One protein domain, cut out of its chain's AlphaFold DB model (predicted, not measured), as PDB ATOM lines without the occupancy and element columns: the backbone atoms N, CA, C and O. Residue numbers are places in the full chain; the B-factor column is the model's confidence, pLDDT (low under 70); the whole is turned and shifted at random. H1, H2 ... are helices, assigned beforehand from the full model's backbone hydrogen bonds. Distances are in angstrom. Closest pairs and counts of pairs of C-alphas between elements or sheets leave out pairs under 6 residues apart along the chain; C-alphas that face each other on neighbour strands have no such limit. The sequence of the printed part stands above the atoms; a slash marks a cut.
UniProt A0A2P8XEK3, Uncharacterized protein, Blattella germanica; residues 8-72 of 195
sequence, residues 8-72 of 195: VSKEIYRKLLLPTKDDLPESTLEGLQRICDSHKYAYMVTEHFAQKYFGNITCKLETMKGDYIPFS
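What this domain is: This is residues 8 to 72 of the 195 residues of an uncharacterized protein of Blattella germanica (UniProt A0A2P8XEK3). There is little regular structure: H2, the short H3 and the loops that join and follow them make a loose, open ring, and H1 is set off at one end, with residues 14 to 20, of which 14 to 17 belong to H1, sticking out. The unnamed residues 52 to 72 fold back past H2. The printed part has 65 residues with three named helices, H1, H2, H3 in that order, and no named strand; the class is all helix, with 25 residues in helices. It is only just compact, close to loose, with a radius of gyration of the C-alphas of 12.5 A and spans of 34 by 27 by 20 A.

Where its parts are: H1, residues 8 to 17, begins at C-alpha (-33.108, -28.080, 25.565) and is 12.9 A long. H2, residues 28 to 37, is 14.4 A long. H3, residues 47 to 51, ends at C-alpha (-14.689, -46.261, 15.449).

How they stand to each other: H1 is apart from H2 and H3. H2 and H3 only just touch, with 3 pairs of C-alphas within 8 A; the closest, Thr 28 and Phe 49, are 7.2 A apart. Every O i to N i+4 pair is within hydrogen-bond range in H1 and H3, and 5 of 6 in H2.

The domain as a whole: The C-alphas of Lys 10 and Gly 55 are the two farthest apart, 34.1 A. The printed part has no cut, and both links are short. Residues 65 to 67 are under pLDDT 70.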
ATOM      1  N   VAL A   8     -33.091 -27.054  26.625       85.62
ATOM      2  CA  VAL A   8     -33.108 -28.080  25.565       85.62
ATOM      3  C   VAL A   8     -32.512 -29.400  26.059       85.62
ATOM      4  O   VAL A   8     -33.132 -30.453  25.931       85.62
ATOM      5  N   SER A   9     -31.346 -29.344  26.704       83.19
ATOM      6  CA  SER A   9     -30.682 -30.516  27.286       83.19
ATOM      7  C   SER A   9     -31.556 -31.225  28.331       83.19
ATOM      8  O   SER A   9     -31.606 -32.456  28.386       83.19
ATOM      9  N   LYS A  10     -32.274 -30.455  29.158       87.44
ATOM     10  CA  LYS A  10     -33.188 -30.996  30.175       87.44
ATOM     11  C   LYS A  10     -34.408 -31.666  29.547       87.44
ATOM     12  O   LYS A  10     -34.877 -32.690  30.046       87.44
ATOM     13  N   GLU A  11     -34.912 -31.107  28.453       88.88
ATOM     14  CA  GLU A  11     -36.044 -31.657  27.715       88.88
ATOM     15  C   GLU A  11     -35.683 -32.950  26.979       88.88
ATOM     16  O   GLU A  11     -36.414 -33.933  27.100       88.88
ATOM     17  N   ILE A  12     -34.517 -32.996  26.326       85.94
ATOM     18  CA  ILE A  12     -33.943 -34.218  25.742       85.94
ATOM     19  C   ILE A  12     -33.818 -35.304  26.811       85.94
ATOM     20  O   ILE A  12     -34.308 -36.417  26.627       85.94
ATOM     21  N   TYR A  13     -33.229 -34.977  27.964       86.25
ATOM     22  CA  TYR A  13     -33.083 -35.929  29.063       86.25
ATOM     23  C   TYR A  13     -34.439 -36.474  29.532       86.25
ATOM     24  O   TYR A  13     -34.618 -37.686  29.644       86.25
ATOM     25  N   ARG A  14     -35.424 -35.595  29.747       88.69
ATOM     26  CA  ARG A  14     -36.752 -35.995  30.223       88.69
ATOM     27  C   ARG A  14     -37.557 -36.805  29.216       88.69
ATOM     28  O   ARG A  14     -38.256 -37.723  29.626       88.69
ATOM     29  N   LYS A  15     -37.501 -36.450  27.932       88.38
ATOM     30  CA  LYS A  15     -38.322 -37.081  26.890       88.38
ATOM     31  C   LYS A  15     -37.681 -38.326  26.283       88.38
ATOM     32  O   LYS A  15     -38.420 -39.207  25.870       88.38
ATOM     33  N   LEU A  16     -36.350 -38.392  26.203       84.38
ATOM     34  CA  LEU A  16     -35.643 -39.442  25.456       84.38
ATOM     35  C   LEU A  16     -34.835 -40.396  26.346       84.38
ATOM     36  O   LEU A  16     -34.721 -41.571  26.012       84.38
ATOM     37  N   LEU A  17     -34.283 -39.918  27.469       85.25
ATOM     38  CA  LEU A  17     -33.400 -40.728  28.322       85.25
ATOM     39  C   LEU A  17     -34.108 -41.292  29.558       85.25
ATOM     40  O   LEU A  17     -33.896 -42.451  29.893       85.25
ATOM     41  N   LEU A  18     -34.962 -40.511  30.229       87.00
ATOM     42  CA  LEU A  18     -35.702 -40.986  31.406       87.00
ATOM     43  C   LEU A  18     -36.653 -42.165  31.124       87.00
ATOM     44  O   LEU A  18     -36.653 -43.088  31.934       87.00
ATOM     45  N   PRO A  19     -37.440 -42.187  30.027       87.56
ATOM     46  CA  PRO A  19     -38.364 -43.298  29.767       87.56
ATOM     47  C   PRO A  19     -37.650 -44.623  29.490       87.56
ATOM     48  O   PRO A  19     -38.205 -45.686  29.732       87.56
ATOM     49  N   THR A  20     -36.417 -44.541  28.995       83.81
ATOM     50  CA  THR A  20     -35.610 -45.679  28.543       83.81
ATOM     51  C   THR A  20     -34.492 -45.997  29.532       83.81
ATOM     52  O   THR A  20     -33.579 -46.739  29.196       83.81
ATOM     53  N   LYS A  21     -34.523 -45.421  30.745       84.19
ATOM     54  CA  LYS A  21     -33.414 -45.469  31.711       84.19
ATOM     55  C   LYS A  21     -32.961 -46.895  32.042       84.19
ATOM     56  O   LYS A  21     -31.765 -47.119  32.207       84.19
ATOM     57  N   ASP A  22     -33.908 -47.824  32.114       87.12
ATOM     58  CA  ASP A  22     -33.655 -49.232  32.435       87.12
ATOM     59  C   ASP A  22     -33.295 -50.075  31.193       87.12
ATOM     60  O   ASP A  22     -32.855 -51.210  31.330       87.12
ATOM     61  N   ASP A  23     -33.441 -49.514  29.988       86.88
ATOM     62  CA  ASP A  23     -33.108 -50.132  28.695       86.88
ATOM     63  C   ASP A  23     -31.937 -49.396  28.006       86.88
ATOM     64  O   ASP A  23     -31.867 -49.239  26.783       86.88
ATOM     65  N   LEU A  24     -30.996 -48.888  28.805       88.06
ATOM     66  CA  LEU A  24     -29.732 -48.383  28.277       88.06
ATOM     67  C   LEU A  24     -28.814 -49.562  27.921       88.06
ATOM     68  O   LEU A  24     -28.715 -50.508  28.698       88.06
ATOM     69  N   PRO A  25     -28.095 -49.497  26.787       90.88
ATOM     70  CA  PRO A  25     -27.124 -50.524  26.434       90.88
ATOM     71  C   PRO A  25     -25.992 -50.558  27.467       90.88
ATOM     72  O   PRO A  25     -25.454 -49.512  27.845       90.88
ATOM     73  N   GLU A  26     -25.589 -51.757  27.882       90.19
ATOM     74  CA  GLU A  26     -24.542 -51.943  28.894       90.19
ATOM     75  C   GLU A  26     -23.144 -51.696  28.321       90.19
ATOM     76  O   GLU A  26     -22.198 -51.362  29.038       90.19
ATOM     77  N   SER A  27     -23.003 -51.839  27.001       91.44
ATOM     78  CA  SER A  27     -21.739 -51.661  26.298       91.44
ATOM     79  C   SER A  27     -21.879 -50.791  25.056       91.44
ATOM     80  O   SER A  27     -22.928 -50.717  24.418       91.44
ATOM     81  N   THR A  28     -20.770 -50.164  24.656       90.44
ATOM     82  CA  THR A  28     -20.711 -49.417  23.394       90.44
ATOM     83  C   THR A  28     -21.027 -50.302  22.191       90.44
ATOM     84  O   THR A  28     -21.713 -49.851  21.284       90.44
ATOM     85  N   LEU A  29     -20.552 -51.553  22.177       90.94
ATOM     86  CA  LEU A  29     -20.814 -52.474  21.071       90.94
ATOM     87  C   LEU A  29     -22.310 -52.773  20.946       90.94
ATOM     88  O   LEU A  29     -22.856 -52.685  19.854       90.94
ATOM     89  N   GLU A  30     -22.971 -53.067  22.063       91.81
ATOM     90  CA  GLU A  30     -24.414 -53.300  22.092       91.81
ATOM     91  C   GLU A  30     -25.191 -52.056  21.642       91.81
ATOM     92  O   GLU A  30     -26.082 -52.158  20.804       91.81
ATOM     93  N   GLY A  31     -24.815 -50.869  22.130       91.19
ATOM     94  CA  GLY A  31     -25.437 -49.613  21.711       91.19
ATOM     95  C   GLY A  31     -25.314 -49.366  20.206       91.19
ATOM     96  O   GLY A  31     -26.280 -48.944  19.577       91.19
ATOM     97  N   LEU A  32     -24.159 -49.684  19.611       91.44
ATOM     98  CA  LEU A  32     -23.949 -49.594  18.162       91.44
ATOM     99  C   LEU A  32     -24.724 -50.672  17.394       91.44
ATOM    100  O   LEU A  32     -25.272 -50.376  16.337       91.44
ATOM    101  N   GLN A  33     -24.812 -51.892  17.924       91.31
ATOM    102  CA  GLN A  33     -25.577 -52.978  17.310       91.31
ATOM    103  C   GLN A  33     -27.079 -52.663  17.288       91.31
ATOM    104  O   GLN A  33     -27.726 -52.841  16.261       91.31
ATOM    105  N   ARG A  34     -27.620 -52.070  18.360       91.06
ATOM    106  CA  ARG A  34     -29.025 -51.629  18.425       91.06
ATOM    107  C   ARG A  34     -29.380 -50.590  17.353       91.06
ATOM    108  O   ARG A  34     -30.515 -50.576  16.883       91.06
ATOM    109  N   ILE A  35     -28.427 -49.748  16.932       90.44
ATOM    110  CA  ILE A  35     -28.618 -48.833  15.788       90.44
ATOM    111  C   ILE A  35     -28.789 -49.623  14.484       90.44
ATOM    112  O   ILE A  35     -29.584 -49.236  13.631       90.44
ATOM    113  N   CYS A  36     -28.054 -50.724  14.319       88.69
ATOM    114  CA  CYS A  36     -28.179 -51.586  13.146       88.69
ATOM    115  C   CYS A  36     -29.500 -52.365  13.138       88.69
ATOM    116  O   CYS A  36     -30.096 -52.542  12.077       88.69
ATOM    117  N   ASP A  37     -29.958 -52.807  14.308       90.38
ATOM    118  CA  ASP A  37     -31.156 -53.638  14.434       90.38
ATOM    119  C   ASP A  37     -32.457 -52.812  14.367       90.38
ATOM    120  O   ASP A  37     -33.511 -53.333  14.001       90.38
ATOM    121  N   SER A  38     -32.404 -51.512  14.694       85.50
ATOM    122  CA  SER A  38     -33.566 -50.618  14.715       85.50
ATOM    123  C   SER A  38     -33.334 -49.317  13.951       85.50
ATOM    124  O   SER A  38     -32.534 -48.469  14.335       85.50
ATOM    125  N   HIS A  39     -34.161 -49.073  12.932       78.25
ATOM    126  CA  HIS A  39     -34.126 -47.836  12.141       78.25
ATOM    127  C   HIS A  39     -34.549 -46.565  12.906       78.25
ATOM    128  O   HIS A  39     -34.401 -45.464  12.382       78.25
ATOM    129  N   LYS A  40     -35.112 -46.689  14.117       84.38
ATOM    130  CA  LYS A  40     -35.573 -45.557  14.948       84.38
ATOM    131  C   LYS A  40     -34.811 -45.476  16.268       84.38
ATOM    132  O   LYS A  40     -35.400 -45.202  17.311       84.38
ATOM    133  N   TYR A  41     -33.511 -45.735  16.224       86.50
ATOM    134  CA  TYR A  41     -32.647 -45.668  17.391       86.50
ATOM    135  C   TYR A  41     -31.436 -44.783  17.110       86.50
ATOM    136  O   TYR A  41     -30.785 -44.902  16.074       86.50
ATOM    137  N   ALA A  42     -31.143 -43.883  18.043       86.00
ATOM    138  CA  ALA A  42     -29.961 -43.039  18.012       86.00
ATOM    139  C   ALA A  42     -29.158 -43.288  19.285       86.00
ATOM    140  O   ALA A  42     -29.709 -43.284  20.386       86.00
ATOM    141  N   TYR A  43     -27.853 -43.483  19.129       88.06
ATOM    142  CA  TYR A  43     -26.945 -43.740  20.237       88.06
ATOM    143  C   TYR A  43     -25.873 -42.655  20.295       88.06
ATOM    144  O   TYR A  43     -25.212 -42.361  19.298       88.06
ATOM    145  N   MET A  44     -25.702 -42.058  21.472       86.69
ATOM    146  CA  MET A  44     -24.687 -41.038  21.707       86.69
ATOM    147  C   MET A  44     -23.423 -41.691  22.262       86.69
ATOM    148  O   MET A  44     -23.427 -42.268  23.346       86.69
ATOM    149  N   VAL A  45     -22.322 -41.564  21.530       88.31
ATOM    150  CA  VAL A  45     -21.006 -42.075  21.920       88.31
ATOM    151  C   VAL A  45     -19.921 -41.156  21.368       88.31
ATOM    152  O   VAL A  45     -20.143 -40.434  20.396       88.31
ATOM    153  N   THR A  46     -18.735 -41.160  21.976       86.75
ATOM    154  CA  THR A  46     -17.595 -40.458  21.381       86.75
ATOM    155  C   THR A  46     -17.165 -41.155  20.092       86.75
ATOM    156  O   THR A  46     -17.174 -42.384  19.993       86.75
ATOM    157  N   GLU A  47     -16.736 -40.366  19.109       81.19
ATOM    158  CA  GLU A  47     -16.301 -40.884  17.808       81.19
ATOM    159  C   GLU A  47     -15.206 -41.954  17.956       81.19
ATOM    160  O   GLU A  47     -15.270 -43.001  17.317       81.19
ATOM    161  N   HIS A  48     -14.258 -41.736  18.872       79.12
ATOM    162  CA  HIS A  48     -13.181 -42.678  19.166       79.12
ATOM    163  C   HIS A  48     -13.701 -44.056  19.610       79.12
ATOM    164  O   HIS A  48     -13.216 -45.087  19.144       79.12
ATOM    165  N   PHE A  49     -14.678 -44.105  20.521       83.88
ATOM    166  CA  PHE A  49     -15.226 -45.383  20.981       83.88
ATOM    167  C   PHE A  49     -16.101 -46.049  19.918       83.88
ATOM    168  O   PHE A  49     -16.077 -47.271  19.817       83.88
ATOM    169  N   ALA A  50     -16.809 -45.269  19.098       84.94
ATOM    170  CA  ALA A  50     -17.568 -45.794  17.966       84.94
ATOM    171  C   ALA A  50     -16.660 -46.472  16.926       84.94
ATOM    172  O   ALA A  50     -16.889 -47.625  16.562       84.94
ATOM    173  N   GLN A  51     -15.595 -45.785  16.500       82.00
ATOM    174  CA  GLN A  51     -14.689 -46.261  15.449       82.00
ATOM    175  C   GLN A  51     -14.044 -47.610  15.778       82.00
ATOM    176  O   GLN A  51     -13.885 -48.443  14.884       82.00
ATOM    177  N   LYS A  52     -13.735 -47.860  17.056       82.38
ATOM    178  CA  LYS A  52     -13.162 -49.132  17.523       82.38
ATOM    179  C   LYS A  52     -14.016 -50.352  17.147       82.38
ATOM    180  O   LYS A  52     -13.468 -51.433  16.961       82.38
ATOM    181  N   TYR A  53     -15.333 -50.193  17.034       84.81
ATOM    182  CA  TYR A  53     -16.269 -51.296  16.797       84.81
ATOM    183  C   TYR A  53     -16.861 -51.315  15.385       84.81
ATOM    184  O   TYR A  53     -17.680 -52.179  15.092       84.81
ATOM    185  N   PHE A  54     -16.433 -50.428  14.479       82.00
ATOM    186  CA  PHE A  54     -16.949 -50.399  13.101       82.00
ATOM    187  C   PHE A  54     -16.713 -51.705  12.329       82.00
ATOM    188  O   PHE A  54     -17.490 -52.026  11.439       82.00
ATOM    189  N   GLY A  55     -15.671 -52.471  12.668       78.75
ATOM    190  CA  GLY A  55     -15.429 -53.795  12.082       78.75
ATOM    191  C   GLY A  55     -16.289 -54.921  12.668       78.75
ATOM    192  O   GLY A  55     -16.316 -56.010  12.104       78.75
ATOM    193  N   ASN A  56     -16.973 -54.675  13.787       84.44
ATOM    194  CA  ASN A  56     -17.698 -55.691  14.554       84.44
ATOM    195  C   ASN A  56     -19.219 -55.606  14.374       84.44
ATOM    196  O   ASN A  56     -19.929 -56.493  14.837       84.44
ATOM    197  N   ILE A  57     -19.710 -54.546  13.736       86.69
ATOM    198  CA  ILE A  57     -21.133 -54.300  13.494       86.69
ATOM    199  C   ILE A  57     -21.493 -54.611  12.042       86.69
ATOM    200  O   ILE A  57     -20.660 -54.534  11.139       86.69
ATOM    201  N   THR A  58     -22.755 -54.955  11.808       83.25
ATOM    202  CA  THR A  58     -23.240 -55.419  10.498       83.25
ATOM    203  C   THR A  58     -23.662 -54.293   9.554       83.25
ATOM    204  O   THR A  58     -23.861 -54.543   8.365       83.25
ATOM    205  N   CYS A  59     -23.799 -53.059  10.048       84.75
ATOM    206  CA  CYS A  59     -24.330 -51.932   9.287       84.75
ATOM    207  C   CYS A  59     -23.336 -50.772   9.127       84.75
ATOM    208  O   CYS A  59     -22.358 -50.636   9.864       84.75
ATOM    209  N   LYS A  60     -23.612 -49.894   8.154       82.88
ATOM    210  CA  LYS A  60     -22.894 -48.629   7.975       82.88
ATOM    211  C   LYS A  60     -23.521 -47.567   8.875       82.88
ATOM    212  O   LYS A  60     -24.695 -47.247   8.722       82.88
ATOM    213  N   LEU A  61     -22.726 -47.014   9.784       81.75
ATOM    214  CA  LEU A  61     -23.164 -45.934  10.662       81.75
ATOM    215  C   LEU A  61     -22.968 -44.575   9.995       81.75
ATOM    216  O   LEU A  61     -21.924 -44.303   9.397       81.75
ATOM    217  N   GLU A  62     -23.962 -43.710  10.152       79.00
ATOM    218  CA  GLU A  62     -23.888 -42.313   9.745       79.00
ATOM    219  C   GLU A  62     -23.954 -41.414  10.974       79.00
ATOM    220  O   GLU A  62     -24.791 -41.593  11.859       79.00
ATOM    221  N   THR A  63     -23.054 -40.437  11.042       76.81
ATOM    222  CA  THR A  63     -23.092 -39.431  12.099       76.81
ATOM    223  C   THR A  63     -24.110 -38.350  11.749       76.81
ATOM    224  O   THR A  63     -24.134 -37.833  10.628       76.81
ATOM    225  N   MET A  64     -24.951 -37.974  12.716       73.12
ATOM    226  CA  MET A  64     -25.868 -36.847  12.547       73.12
ATOM    227  C   MET A  64     -25.064 -35.543  12.439       73.12
ATOM    228  O   MET A  64     -24.176 -35.256  13.244       73.12
ATOM    229  N   LYS A  65     -25.327 -34.765  11.385       58.94
ATOM    230  CA  LYS A  65     -24.607 -33.517  11.102       58.94
ATOM    231  C   LYS A  65     -25.078 -32.415  12.054       58.94
ATOM    232  O   LYS A  65     -26.240 -32.043  12.003       58.94
ATOM    233  N   GLY A  66     -24.151 -31.838  12.820       63.97
ATOM    234  CA  GLY A  66     -24.387 -30.631  13.627       63.97
ATOM    235  C   GLY A  66     -24.478 -30.857  15.137       63.97
ATOM    236  O   GLY A  66     -24.301 -29.902  15.883       63.97
ATOM    237  N   ASP A  67     -24.627 -32.103  15.587       64.06
ATOM    238  CA  ASP A  67     -24.963 -32.416  16.985       64.06
ATOM    239  C   ASP A  67     -23.783 -33.013  17.769       64.06
ATOM    240  O   ASP A  67     -23.898 -34.058  18.410       64.06
ATOM    241  N   TYR A  68     -22.609 -32.374  17.714       73.69
ATOM    242  CA  TYR A  68     -21.480 -32.770  18.558       73.69
ATOM    243  C   TYR A  68     -21.368 -31.861  19.777       73.69
ATOM    244  O   TYR A  68     -21.311 -30.636  19.678       73.69
ATOM    245  N   ILE A  69     -21.279 -32.485  20.948       78.69
ATOM    246  CA  ILE A  69     -20.977 -31.783  22.189       78.69
ATOM    247  C   ILE A  69     -19.453 -31.802  22.346       78.69
ATOM    248  O   ILE A  69     -18.875 -32.891  22.450       78.69
ATOM    249  N   PRO A  70     -18.771 -30.641  22.342       78.31
ATOM    250  CA  PRO A  70     -17.336 -30.611  22.564       78.31
ATOM    251  C   PRO A  70     -17.041 -31.122  23.973       78.31
ATOM    252  O   PRO A  70     -17.611 -30.655  24.958       78.31
ATOM    253  N   PHE A  71     -16.123 -32.076  24.068       80.81
ATOM    254  CA  PHE A  71     -15.670 -32.619  25.339       80.81
ATOM    255  C   PHE A  71     -14.157 -32.472  25.463       80.81
ATOM    256  O   PHE A  71     -13.417 -32.648  24.495       80.81
ATOM    257  N   SER A  72     -13.696 -32.159  26.672       82.94
ATOM    258  CA  SER A  72     -12.280 -32.097  27.016       82.94
ATOM    259  C   SER A  72     -11.913 -33.256  27.937       82.94
ATOM    260  O   SER A  72     -12.504 -33.457  28.999       82.94
TER     261      SER A  72